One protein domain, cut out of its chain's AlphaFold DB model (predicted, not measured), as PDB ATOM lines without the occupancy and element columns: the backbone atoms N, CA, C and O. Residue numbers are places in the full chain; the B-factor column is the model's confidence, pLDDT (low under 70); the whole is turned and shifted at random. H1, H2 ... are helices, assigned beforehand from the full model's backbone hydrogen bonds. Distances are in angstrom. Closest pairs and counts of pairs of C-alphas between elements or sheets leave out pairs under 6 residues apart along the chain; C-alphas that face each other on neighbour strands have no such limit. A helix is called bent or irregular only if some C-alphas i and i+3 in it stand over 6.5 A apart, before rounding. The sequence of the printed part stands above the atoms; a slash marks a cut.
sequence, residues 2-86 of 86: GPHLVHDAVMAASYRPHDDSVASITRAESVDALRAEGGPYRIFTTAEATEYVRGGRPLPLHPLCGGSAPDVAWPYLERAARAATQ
ATOM      1  N   GLY A   2      -5.150   9.788  17.292       88.81
ATOM      2  CA  GLY A   2      -5.809   8.775  18.148       88.81
ATOM      3  C   GLY A   2      -5.036   8.329  19.406       88.81
ATOM      4  O   GLY A   2      -5.543   8.533  20.503       88.81
ATOM      5  N   PRO A   3      -3.802   7.802  19.291       91.06
ATOM      6  CA  PRO A   3      -3.023   7.395  20.466       91.06
ATOM      7  C   PRO A   3      -2.711   8.532  21.452       91.06
ATOM      8  O   PRO A   3      -2.676   8.301  22.654       91.06
ATOM      9  N   HIS A   4      -2.536   9.767  20.967       92.06
ATOM     10  CA  HIS A   4      -2.321  10.930  21.833       92.06
ATOM     11  C   HIS A   4      -3.590  11.317  22.602       92.06
ATOM     12  O   HIS A   4      -3.497  11.670  23.771       92.06
ATOM     13  N   LEU A   5      -4.772  11.185  21.983       91.62
ATOM     14  CA  LEU A   5      -6.057  11.375  22.669       91.62
ATOM     15  C   LEU A   5      -6.248  10.331  23.774       91.62
ATOM     16  O   LEU A   5      -6.630  10.691  24.879       91.62
ATOM     17  N   VAL A   6      -5.936   9.058  23.494       93.75
ATOM     18  CA  VAL A   6      -5.989   7.985  24.503       93.75
ATOM     19  C   VAL A   6      -5.021   8.271  25.644       93.75
ATOM     20  O   VAL A   6      -5.401   8.159  26.803       93.75
ATOM     21  N   HIS A   7      -3.785   8.672  25.339       93.81
ATOM     22  CA  HIS A   7      -2.816   9.019  26.374       93.81
ATOM     23  C   HIS A   7      -3.324  10.164  27.259       93.81
ATOM     24  O   HIS A   7      -3.287  10.044  28.478       93.81
ATOM     25  N   ASP A   8      -3.846  11.236  26.664       92.62
ATOM     26  CA  ASP A   8      -4.404  12.374  27.399       92.62
ATOM     27  C   ASP A   8      -5.589  11.965  28.289       92.62
ATOM     28  O   ASP A   8      -5.608  12.289  29.474       92.62
ATOM     29  N   ALA A   9      -6.514  11.170  27.744       92.25
ATOM     30  CA  ALA A   9      -7.675  10.633  28.445       92.25
ATOM     31  C   ALA A   9      -7.288   9.747  29.640       92.25
ATOM     32  O   ALA A   9      -7.760   9.958  30.759       92.25
ATOM     33  N   VAL A  10      -6.388   8.784  29.423       93.06
ATOM     34  CA  VAL A  10      -5.892   7.874  30.467       93.06
ATOM     35  C   VAL A  10      -5.134   8.654  31.539       93.06
ATOM     36  O   VAL A  10      -5.350   8.435  32.733       93.06
ATOM     37  N   MET A  11      -4.292   9.613  31.143       92.69
ATOM     38  CA  MET A  11      -3.592  10.480  32.090       92.69
ATOM     39  C   MET A  11      -4.577  11.314  32.910       92.69
ATOM     40  O   MET A  11      -4.436  11.358  34.132       92.69
ATOM     41  N   ALA A  12      -5.595  11.913  32.284       90.31
ATOM     42  CA  ALA A  12      -6.641  12.675  32.965       90.31
ATOM     43  C   ALA A  12      -7.424  11.832  33.985       90.31
ATOM     44  O   ALA A  12      -7.708  12.303  35.087       90.31
ATOM     45  N   ALA A  13      -7.742  10.582  33.640       91.44
ATOM     46  CA  ALA A  13      -8.440   9.654  34.524       91.44
ATOM     47  C   ALA A  13      -7.560   9.157  35.687       91.44
ATOM     48  O   ALA A  13      -8.065   8.930  36.787       91.44
ATOM     49  N   SER A  14      -6.244   9.018  35.479       92.31
ATOM     50  CA  SER A  14      -5.328   8.406  36.457       92.31
ATOM     51  C   SER A  14      -5.281   9.115  37.817       92.31
ATOM     52  O   SER A  14      -5.164   8.457  38.848       92.31
ATOM     53  N   TYR A  15      -5.427  10.442  37.845       89.94
ATOM     54  CA  TYR A  15      -5.444  11.229  39.084       89.94
ATOM     55  C   TYR A  15      -6.868  11.514  39.603       89.94
ATOM     56  O   TYR A  15      -7.034  12.280  40.552       89.94
ATOM     57  N   ARG A  16      -7.899  10.896  39.002       88.75
ATOM     58  CA  ARG A  16      -9.321  11.003  39.382       88.75
ATOM     59  C   ARG A  16     -10.030   9.633  39.345       88.75
ATOM     60  O   ARG A  16     -11.010   9.454  38.625       88.75
ATOM     61  N   PRO A  17      -9.575   8.640  40.131       82.75
ATOM     62  CA  PRO A  17     -10.019   7.252  39.992       82.75
ATOM     63  C   PRO A  17     -11.507   7.006  40.298       82.75
ATOM     64  O   PRO A  17     -12.050   6.010  39.819       82.75
ATOM     65  N   HIS A  18     -12.183   7.897  41.032       83.44
ATOM     66  CA  HIS A  18     -13.569   7.719  41.501       83.44
ATOM     67  C   HIS A  18     -14.468   8.935  41.256       83.44
ATOM     68  O   HIS A  18     -15.513   9.067  41.888       83.44
ATOM     69  N   ASP A  19     -14.046   9.846  40.382       83.06
ATOM     70  CA  ASP A  19     -14.831  11.031  40.066       83.06
ATOM     71  C   ASP A  19     -15.467  10.881  38.687       83.06
ATOM     72  O   ASP A  19     -14.904  11.285  37.677       83.06
ATOM     73  N   ASP A  20     -16.654  10.280  38.657       80.00
ATOM     74  CA  ASP A  20     -17.439  10.146  37.426       80.00
ATOM     75  C   ASP A  20     -18.375  11.354  37.211       80.00
ATOM     76  O   ASP A  20     -19.166  11.381  36.269       80.00
ATOM     77  N   SER A  21     -18.301  12.374  38.079       84.06
ATOM     78  CA  SER A  21     -19.115  13.591  37.971       84.06
ATOM     79  C   SER A  21     -18.546  14.606  36.973       84.06
ATOM     80  O   SER A  21     -19.249  15.512  36.516       84.06
ATOM     81  N   VAL A  22     -17.272  14.455  36.607       84.12
ATOM     82  CA  VAL A  22     -16.559  15.377  35.724       84.12
ATOM     83  C   VAL A  22     -16.780  14.986  34.265       84.12
ATOM     84  O   VAL A  22     -16.235  14.003  33.772       84.12
ATOM     85  N   ALA A  23     -17.507  15.833  33.536       83.19
ATOM     86  CA  ALA A  23     -17.863  15.612  32.132       83.19
ATOM     87  C   ALA A  23     -16.667  15.473  31.162       83.19
ATOM     88  O   ALA A  23     -16.848  15.027  30.031       83.19
ATOM     89  N   SER A  24     -15.459  15.881  31.567       82.38
ATOM     90  CA  SER A  24     -14.239  15.768  30.757       82.38
ATOM     91  C   SER A  24     -13.446  14.477  30.981       82.38
ATOM     92  O   SER A  24     -12.412  14.293  30.340       82.38
ATOM     93  N   ILE A  25     -13.907  13.577  31.853       88.69
ATOM     94  CA  ILE A  25     -13.266  12.280  32.088       88.69
ATOM     95  C   ILE A  25     -13.944  11.206  31.241       88.69
ATOM     96  O   ILE A  25     -15.158  11.191  31.067       88.69
ATOM     97  N   THR A  26     -13.129  10.291  30.735       89.88
ATOM     98  CA  THR A  26     -13.549   9.048  30.088       89.88
ATOM     99  C   THR A  26     -12.751   7.894  30.688       89.88
ATOM    100  O   THR A  26     -11.639   8.091  31.187       89.88
ATOM    101  N   ARG A  27     -13.315   6.684  30.647       90.44
ATOM    102  CA  ARG A  27     -12.623   5.433  31.004       90.44
ATOM    103  C   ARG A  27     -12.204   4.622  29.777       90.44
ATOM    104  O   ARG A  27     -11.793   3.476  29.910       90.44
ATOM    105  N   ALA A  28     -12.326   5.188  28.579       92.81
ATOM    106  CA  ALA A  28     -11.886   4.547  27.354       92.81
ATOM    107  C   ALA A  28     -10.351   4.495  27.276       92.81
ATOM    108  O   ALA A  28      -9.668   5.515  27.331       92.81
ATOM    109  N   GLU A  29      -9.815   3.291  27.078       94.19
ATOM    110  CA  GLU A  29      -8.367   3.025  27.021       94.19
ATOM    111  C   GLU A  29      -7.871   2.739  25.593       94.19
ATOM    112  O   GLU A  29      -6.727   2.342  25.374       94.19
ATOM    113  N   SER A  30      -8.729   2.924  24.587       95.81
ATOM    114  CA  SER A  30      -8.398   2.683  23.183       95.81
ATOM    115  C   SER A  30      -9.108   3.664  22.255       95.81
ATOM    116  O   SER A  30     -10.126   4.259  22.603       95.81
ATOM    117  N   VAL A  31      -8.581   3.818  21.038       94.50
ATOM    118  CA  VAL A  31      -9.175   4.695  20.015       94.50
ATOM    119  C   VAL A  31     -10.590   4.246  19.652       94.50
ATOM    120  O   VAL A  31     -11.478   5.083  19.497       94.50
ATOM    121  N   ASP A  32     -10.810   2.935  19.550       95.12
ATOM    122  CA  ASP A  32     -12.127   2.383  19.237       95.12
ATOM    123  C   ASP A  32     -13.114   2.609  20.385       95.12
ATOM    124  O   ASP A  32     -14.261   2.974  20.133       95.12
ATOM    125  N   ALA A  33     -12.660   2.492  21.638       94.94
ATOM    126  CA  ALA A  33     -13.479   2.814  22.802       94.94
ATOM    127  C   ALA A  33     -13.850   4.307  22.842       94.94
ATOM    128  O   ALA A  33     -15.022   4.625  23.033       94.94
ATOM    129  N   LEU A  34     -12.904   5.220  22.571       93.25
ATOM    130  CA  LEU A  34     -13.189   6.663  22.490       93.25
ATOM    131  C   LEU A  34     -14.211   6.980  21.388       93.25
ATOM    132  O   LEU A  34     -15.109   7.802  21.577       93.25
ATOM    133  N   ARG A  35     -14.094   6.318  20.228       92.69
ATOM    134  CA  ARG A  35     -15.044   6.483  19.122       92.69
ATOM    135  C   ARG A  35     -16.436   5.960  19.489       92.69
ATOM    136  O   ARG A  35     -17.415   6.613  19.149       92.69
ATOM    137  N   ALA A  36     -16.522   4.810  20.158       92.88
ATOM    138  CA  ALA A  36     -17.791   4.195  20.546       92.88
ATOM    139  C   ALA A  36     -18.513   4.963  21.665       92.88
ATOM    140  O   ALA A  36     -19.737   5.052  21.653       92.88
ATOM    141  N   GLU A  37     -17.768   5.528  22.617       90.81
ATOM    142  CA  GLU A  37     -18.328   6.253  23.762       90.81
ATOM    143  C   GLU A  37     -18.990   7.577  23.351       90.81
ATOM    144  O   GLU A  37     -20.016   7.965  23.907       90.81
ATOM    145  N   GLY A  38     -18.407   8.302  22.388       85.81
ATOM    146  CA  GLY A  38     -18.926   9.607  21.964       85.81
ATOM    147  C   GLY A  38     -18.849  10.698  23.046       85.81
ATOM    148  O   GLY A  38     -19.575  11.699  22.949       85.81
ATOM    149  N   GLY A  39     -17.982  10.502  24.047       89.25
ATOM    150  CA  GLY A  39     -17.739  11.376  25.198       89.25
ATOM    151  C   GLY A  39     -16.843  12.590  24.890       89.25
ATOM    152  O   GLY A  39     -16.855  13.086  23.763       89.25
ATOM    153  N   PRO A  40     -16.065  13.109  25.859       87.94
ATOM    154  CA  PRO A  40     -15.311  14.361  25.698       87.94
ATOM    155  C   PRO A  40     -14.215  14.301  24.616       87.94
ATOM    156  O   PRO A  40     -13.923  15.309  23.974       87.94
ATOM    157  N   TYR A  41     -13.665  13.118  24.335       90.75
ATOM    158  CA  TYR A  41     -12.625  12.883  23.326       90.75
ATOM    159  C   TYR A  41     -13.210  12.398  21.988       90.75
ATOM    160  O   TYR A  41     -12.826  11.348  21.467       90.75
ATOM    161  N   ARG A  42     -14.160  13.149  21.412       90.50
ATOM    162  CA  ARG A  42     -14.818  12.748  20.154       90.50
ATOM    163  C   ARG A  42     -13.841  12.635  18.988       90.50
ATOM    164  O   ARG A  42     -13.032  13.528  18.741       90.50
ATOM    165  N   ILE A  43     -13.999  11.563  18.214       91.56
ATOM    166  CA  ILE A  43     -13.272  11.333  16.967       91.56
ATOM    167  C   ILE A  43     -14.267  11.404  15.815       91.56
ATOM    168  O   ILE A  43     -15.166  10.575  15.723       91.56
ATOM    169  N   PHE A  44     -14.051  12.365  14.921       91.50
ATOM    170  CA  PHE A  44     -14.857  12.562  13.724       91.50
ATOM    171  C   PHE A  44     -14.063  12.204  12.466       91.50
ATOM    172  O   PHE A  44     -12.856  12.450  12.372       91.50
ATOM    173  N   THR A  45     -14.757  11.691  11.462       92.25
ATOM    174  CA  THR A  45     -14.381  11.872  10.060       92.25
ATOM    175  C   THR A  45     -14.592  13.333   9.649       92.25
ATOM    176  O   THR A  45     -15.280  14.101  10.321       92.25
ATOM    177  N   THR A  46     -14.015  13.754   8.522       92.69
ATOM    178  CA  THR A  46     -14.199  15.132   8.035       92.69
ATOM    179  C   THR A  46     -15.654  15.444   7.681       92.69
ATOM    180  O   THR A  46     -16.099  16.559   7.924       92.69
ATOM    181  N   ALA A  47     -16.397  14.466   7.149       95.12
ATOM    182  CA  ALA A  47     -17.813  14.628   6.824       95.12
ATOM    183  C   ALA A  47     -18.660  14.809   8.093       95.12
ATOM    184  O   ALA A  47     -19.403  15.783   8.197       95.12
ATOM    185  N   GLU A  48     -18.465  13.943   9.094       95.56
ATOM    186  CA  GLU A  48     -19.152  14.065  10.385       95.56
ATOM    187  C   GLU A  48     -18.825  15.397  11.071       95.56
ATOM    188  O   GLU A  48     -19.706  16.009  11.666       95.56
ATOM    189  N   ALA A  49     -17.584  15.888  10.965       95.38
ATOM    190  CA  ALA A  49     -17.201  17.183  11.521       95.38
ATOM    191  C   ALA A  49     -17.948  18.351  10.849       95.38
ATOM    192  O   ALA A  49     -18.426  19.249  11.541       95.38
ATOM    193  N   THR A  50     -18.093  18.330   9.521       96.56
ATOM    194  CA  THR A  50     -18.869  19.339   8.782       96.56
ATOM    195  C   THR A  50     -20.344  19.302   9.167       96.56
ATOM    196  O   THR A  50     -20.922  20.339   9.488       96.56
ATOM    197  N   GLU A  51     -20.959  18.120   9.210       96.94
ATOM    198  CA  GLU A  51     -22.347  17.968   9.665       96.94
ATOM    199  C   GLU A  51     -22.527  18.441  11.112       96.94
ATOM    200  O   GLU A  51     -23.520  19.089  11.452       96.94
ATOM    201  N   TYR A  52     -21.541  18.169  11.967       95.56
ATOM    202  CA  TYR A  52     -21.555  18.588  13.358       95.56
ATOM    203  C   TYR A  52     -21.603  20.113  13.504       95.56
ATOM    204  O   TYR A  52     -22.455  20.609  14.250       95.56
ATOM    205  N   VAL A  53     -20.754  20.835  12.760       95.81
ATOM    206  CA  VAL A  53     -20.723  22.310  12.734       95.81
ATOM    207  C   VAL A  53     -21.986  22.887  12.112       95.81
ATOM    208  O   VAL A  53     -22.570  23.808  12.680       95.81
ATOM    209  N   ARG A  54     -22.457  22.333  10.987       95.75
ATOM    210  CA  ARG A  54     -23.704  22.772  10.333       95.75
ATOM    211  C   ARG A  54     -24.925  22.624  11.237       95.75
ATOM    212  O   ARG A  54     -25.849  23.424  11.150       95.75
ATOM    213  N   GLY A  55     -24.899  21.655  12.152       95.88
ATOM    214  CA  GLY A  55     -25.877  21.519  13.230       95.88
ATOM    215  C   GLY A  55     -25.785  22.587  14.333       95.88
ATOM    216  O   GLY A  55     -26.452  22.442  15.353       95.88
ATOM    217  N   GLY A  56     -24.949  23.620  14.179       94.81
ATOM    218  CA  GLY A  56     -24.791  24.727  15.126       94.81
ATOM    219  C   GLY A  56     -23.924  24.405  16.345       94.81
ATOM    220  O   GLY A  56     -23.966  25.138  17.332       94.81
ATOM    221  N   ARG A  57     -23.158  23.306  16.317       93.50
ATOM    222  CA  ARG A  57     -22.351  22.854  17.461       93.50
ATOM    223  C   ARG A  57     -20.865  23.169  17.250       93.50
ATOM    224  O   ARG A  57     -20.338  22.887  16.175       93.50
ATOM    225  N   PRO A  58     -20.153  23.688  18.266       91.75
ATOM    226  CA  PRO A  58     -18.720  23.941  18.154       91.75
ATOM    227  C   PRO A  58     -17.938  22.623  18.127       91.75
ATOM    228  O   PRO A  58     -18.172  21.750  18.966       91.75
ATOM    229  N   LEU A  59     -16.990  22.478  17.194       91.56
ATOM    230  CA  LEU A  59     -16.103  21.311  17.172       91.56
ATOM    231  C   LEU A  59     -15.203  21.302  18.417       91.56
ATOM    232  O   LEU A  59     -14.478  22.276  18.634       91.56
ATOM    233  N   PRO A  60     -15.194  20.218  19.213       88.94
ATOM    234  CA  PRO A  60     -14.219  20.066  20.282       88.94
ATOM    235  C   PRO A  60     -12.842  19.813  19.660       88.94
ATOM    236  O   PRO A  60     -12.681  18.877  18.875       88.94
ATOM    237  N   LEU A  61     -11.853  20.653  19.984       89.31
ATOM    238  CA  LEU A  61     -10.498  20.523  19.452       89.31
ATOM    239  C   LEU A  61      -9.464  20.276  20.549       89.31
ATOM    240  O   LEU A  61      -9.414  21.002  21.535       89.31
ATOM    241  N   HIS A  62      -8.569  19.315  20.304       85.44
ATOM    242  CA  HIS A  62      -7.454  18.981  21.195       85.44
ATOM    243  C   HIS A  62      -6.109  18.990  20.445       85.44
ATOM    244  O   HIS A  62      -5.449  17.954  20.339       85.44
ATOM    245  N   PRO A  63      -5.693  20.129  19.859       71.44
ATOM    246  CA  PRO A  63      -4.576  20.162  18.917       71.44
ATOM    247  C   PRO A  63      -3.211  19.845  19.534       71.44
ATOM    248  O   PRO A  63      -2.287  19.605  18.781       71.44
ATOM    249  N   LEU A  64      -3.068  19.820  20.861       78.81
ATOM    250  CA  LEU A  64      -1.810  19.490  21.544       78.81
ATOM    251  C   LEU A  64      -1.982  18.418  22.634       78.81
ATOM    252  O   LEU A  64      -1.150  18.309  23.533       78.81
ATOM    253  N   CYS A  65      -3.076  17.646  22.590       84.62
ATOM    254  CA  CYS A  65      -3.305  16.598  23.588       84.62
ATOM    255  C   CYS A  65      -2.205  15.540  23.552       84.62
ATOM    256  O   CYS A  65      -1.631  15.247  22.498       84.62
ATOM    257  N   GLY A  66      -1.913  14.976  24.725       80.44
ATOM    258  CA  GLY A  66      -0.994  13.854  24.873       80.44
ATOM    259  C   GLY A  66       0.388  14.057  24.241       80.44
ATOM    260  O   GLY A  66       0.977  13.097  23.740       80.44
ATOM    261  N   GLY A  67       0.877  15.303  24.200       86.69
ATOM    262  CA  GLY A  67       2.206  15.643  23.690       86.69
ATOM    263  C   GLY A  67       2.369  15.503  22.174       86.69
ATOM    264  O   GLY A  67       3.474  15.226  21.710       86.69
ATOM    265  N   SER A  68       1.297  15.648  21.385       89.50
ATOM    266  CA  SER A  68       1.388  15.566  19.922       89.50
ATOM    267  C   SER A  68       2.335  16.622  19.343       89.50
ATOM    268  O   SER A  68       2.210  17.809  19.654       89.50
ATOM    269  N   ALA A  69       3.238  16.202  18.456       89.62
ATOM    270  CA  ALA A  69       4.163  17.108  17.789       89.62
ATOM    271  C   ALA A  69       3.431  18.058  16.807       89.62
ATOM    272  O   ALA A  69       2.392  17.684  16.246       89.62
ATOM    273  N   PRO A  70       3.936  19.292  16.589       89.81
ATOM    274  CA  PRO A  70       3.264  20.292  15.754       89.81
ATOM    275  C   PRO A  70       2.982  19.843  14.316       89.81
ATOM    276  O   PRO A  70       1.935  20.165  13.766       89.81
ATOM    277  N   ASP A  71       3.882  19.068  13.717       90.62
ATOM    278  CA  ASP A  71       3.746  18.486  12.379       90.62
ATOM    279  C   ASP A  71       2.559  17.513  12.263       90.62
ATOM    280  O   ASP A  71       1.948  17.392  11.202       90.62
ATOM    281  N   VAL A  72       2.180  16.863  13.365       87.69
ATOM    282  CA  VAL A  72       0.995  15.997  13.452       87.69
ATOM    283  C   VAL A  72      -0.264  16.803  13.792       87.69
ATOM    284  O   VAL A  72      -1.342  16.540  13.249       87.69
ATOM    285  N   ALA A  73      -0.136  17.787  14.681       90.31
ATOM    286  CA  ALA A  73      -1.224  18.638  15.158       90.31
ATOM    287  C   ALA A  73      -1.750  19.619  14.100       90.31
ATOM    288  O   ALA A  73      -2.955  19.868  14.008       90.31
ATOM    289  N   TRP A  74      -0.855  20.180  13.288       92.38
ATOM    290  CA  TRP A  74      -1.186  21.238  12.342       92.38
ATOM    291  C   TRP A  74      -2.137  20.775  11.227       92.38
ATOM    292  O   TRP A  74      -3.198  21.383  11.070       92.38
ATOM    293  N   PRO A  75      -1.897  19.638  10.536       91.69
ATOM    294  CA  PRO A  75      -2.845  19.120   9.547       91.69
ATOM    295  C   PRO A  75      -4.215  18.783  10.144       91.69
ATOM    296  O   PRO A  75      -5.230  18.790   9.449       91.69
ATOM    297  N   TYR A  76      -4.271  18.445  11.435       89.56
ATOM    298  CA  TYR A  76      -5.534  18.243  12.139       89.56
ATOM    299  C   TYR A  76      -6.328  19.555  12.267       89.56
ATOM    300  O   TYR A  76      -7.519  19.570  11.948       89.56
ATOM    301  N   LEU A  77      -5.676  20.658  12.649       92.12
ATOM    302  CA  LEU A  77      -6.307  21.979  12.717       92.12
ATOM    303  C   LEU A  77      -6.774  22.469  11.344       92.12
ATOM    304  O   LEU A  77      -7.887  22.976  11.223       92.12
ATOM    305  N   GLU A  78      -5.978  22.258  10.298       94.62
ATOM    306  CA  GLU A  78      -6.365  22.617   8.929       94.62
ATOM    307  C   GLU A  78      -7.623  21.869   8.469       94.62
ATOM    308  O   GLU A  78      -8.498  22.452   7.826       94.62
ATOM    309  N   ARG A  79      -7.757  20.582   8.819       93.69
ATOM    310  CA  ARG A  79      -8.970  19.799   8.528       93.69
ATOM    311  C   ARG A  79     -10.182  20.333   9.286       93.69
ATOM    312  O   ARG A  79     -11.249  20.445   8.689       93.69
ATOM    313  N   ALA A  80     -10.022  20.685  10.561       93.06
ATOM    314  CA  ALA A  80     -11.096  21.277  11.356       93.06
ATOM    315  C   ALA A  80     -11.542  22.637  10.794       93.06
ATOM    316  O   ALA A  80     -12.738  22.876  10.642       93.06
ATOM    317  N   ALA A  81     -10.591  23.494  10.409       94.56
ATOM    318  CA  ALA A  81     -10.879  24.779   9.776       94.56
ATOM    319  C   ALA A  81     -11.660  24.599   8.465       94.56
ATOM    320  O   ALA A  81     -12.695  25.230   8.276       94.56
ATOM    321  N   ARG A  82     -11.229  23.670   7.600       96.12
ATOM    322  CA  ARG A  82     -11.952  23.326   6.362       96.12
ATOM    323  C   ARG A  82     -13.355  22.791   6.628       96.12
ATOM    324  O   ARG A  82     -14.251  23.048   5.832       96.12
ATOM    325  N   ALA A  83     -13.551  22.014   7.691       93.88
ATOM    326  CA  ALA A  83     -14.868  21.490   8.043       93.88
ATOM    327  C   ALA A  83     -15.827  22.603   8.493       93.88
ATOM    328  O   ALA A  83     -17.016  22.519   8.206       93.88
ATOM    329  N   ALA A  84     -15.307  23.644   9.151       91.62
ATOM    330  CA  ALA A  84     -16.088  24.771   9.654       91.62
ATOM    331  C   ALA A  84     -16.503  25.789   8.576       91.62
ATOM    332  O   ALA A  84     -17.445  26.547   8.788       91.62
ATOM    333  N   THR A  85     -15.810  25.823   7.435       90.69
ATOM    334  CA  THR A  85     -16.097  26.747   6.322       90.69
ATOM    335  C   THR A  85     -16.894  26.109   5.178       90.69
ATOM    336  O   THR A  85     -17.017  26.727   4.123       90.69
ATOM    337  N   GLN A  86     -17.375  24.871   5.346       81.50
ATOM    338  CA  GLN A  86     -18.173  24.130   4.357       81.50
ATOM    339  C   GLN A  86     -19.661  24.149   4.687       81.50
ATOM    340  O   GLN A  86     -20.450  24.404   3.755       81.50
TER     341      GLN A  86
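AT A GLANCE: This is residues 2 to 86 of the 86 residues of the protein "Luciferase-like protein" of Mycobacterium indicus pranii (strain DSM 45239 / MTCC 9506) (UniProt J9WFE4). Two pairs of helices, set apart from each other, make two lobes: H1 and H2 meet near their first residues as a V, and in the other pair the last part of H4 packs on H3. Long stretches with no named element loop between the helices, residues 15 to 30 from H1 to H2 and residues 55 to 69 from H3 to H4. The printed part has 85 residues with four named helices, in the order H1, H2, H3, H4, and no named strand; the class is all helix. It is compact, with a radius of gyration of the C-alphas of 13.4 A, and the C-alphas span 41 by 29 by 19 A.

HOW THE PARTS SIT: Helix H1, residues 2 to 14, touches H2, residues 31 to 37, with its residues 2 to 6 alone. Their closest C-alphas are those of Gly 2 and Val 31, 5.6 A apart. The two helices run the same way at a steep tilt of 64 degrees, and their centres are 12.0 A apart. Helix H3, residues 46 to 54, follows after a short link and is apart from H2. Helix H4, residues 70 to 84, touches H3 with its residues 79 to 84 alone. The closest C-alphas of H3 and H4 are those of Thr 50 and Ala 83, 4.6 A apart. These two run the same way at a steep tilt of 49 degrees, with their centres 13.9 A apart. H1 is apart from H3 and from H4, and H2 is apart from H4. In H1, H2 and H3 every O i to N i+4 pair is within hydrogen-bond range; in H4 it is 9 of 11.

IN THESE COORDINATES: H1 begins at C-alpha 2, at (-5.809, 8.775, 18.148), and measures 18.3 A from first to last C-alpha, ending at C-alpha 14, at (-5.328, 8.406, 36.457). H2, from Val 31 to Glu 37, measures 10.0 A, and H3, from Thr 46 to Arg 54, measures 12.4 A. H4, the longest helix by residues, measures 20.8 A from Pro 70 to Ala 84 and ends at C-alpha 84, at (-16.088, 24.771, 9.654). H4 is neither bent nor irregular, but only just: C-alphas 72 and 75 are 6.3 A apart.

THE WHOLE: The two C-alphas farthest apart, those of His 18 and Gln 86, are 40.9 A from each other. The printed part has no cut and ends at residue 86, the chain's last residue. The links from H1 to H2, 16 residues, and from H3 to H4, 15 residues, are long. The mean pLDDT of the printed part is 90.5, and no printed residue is under 70.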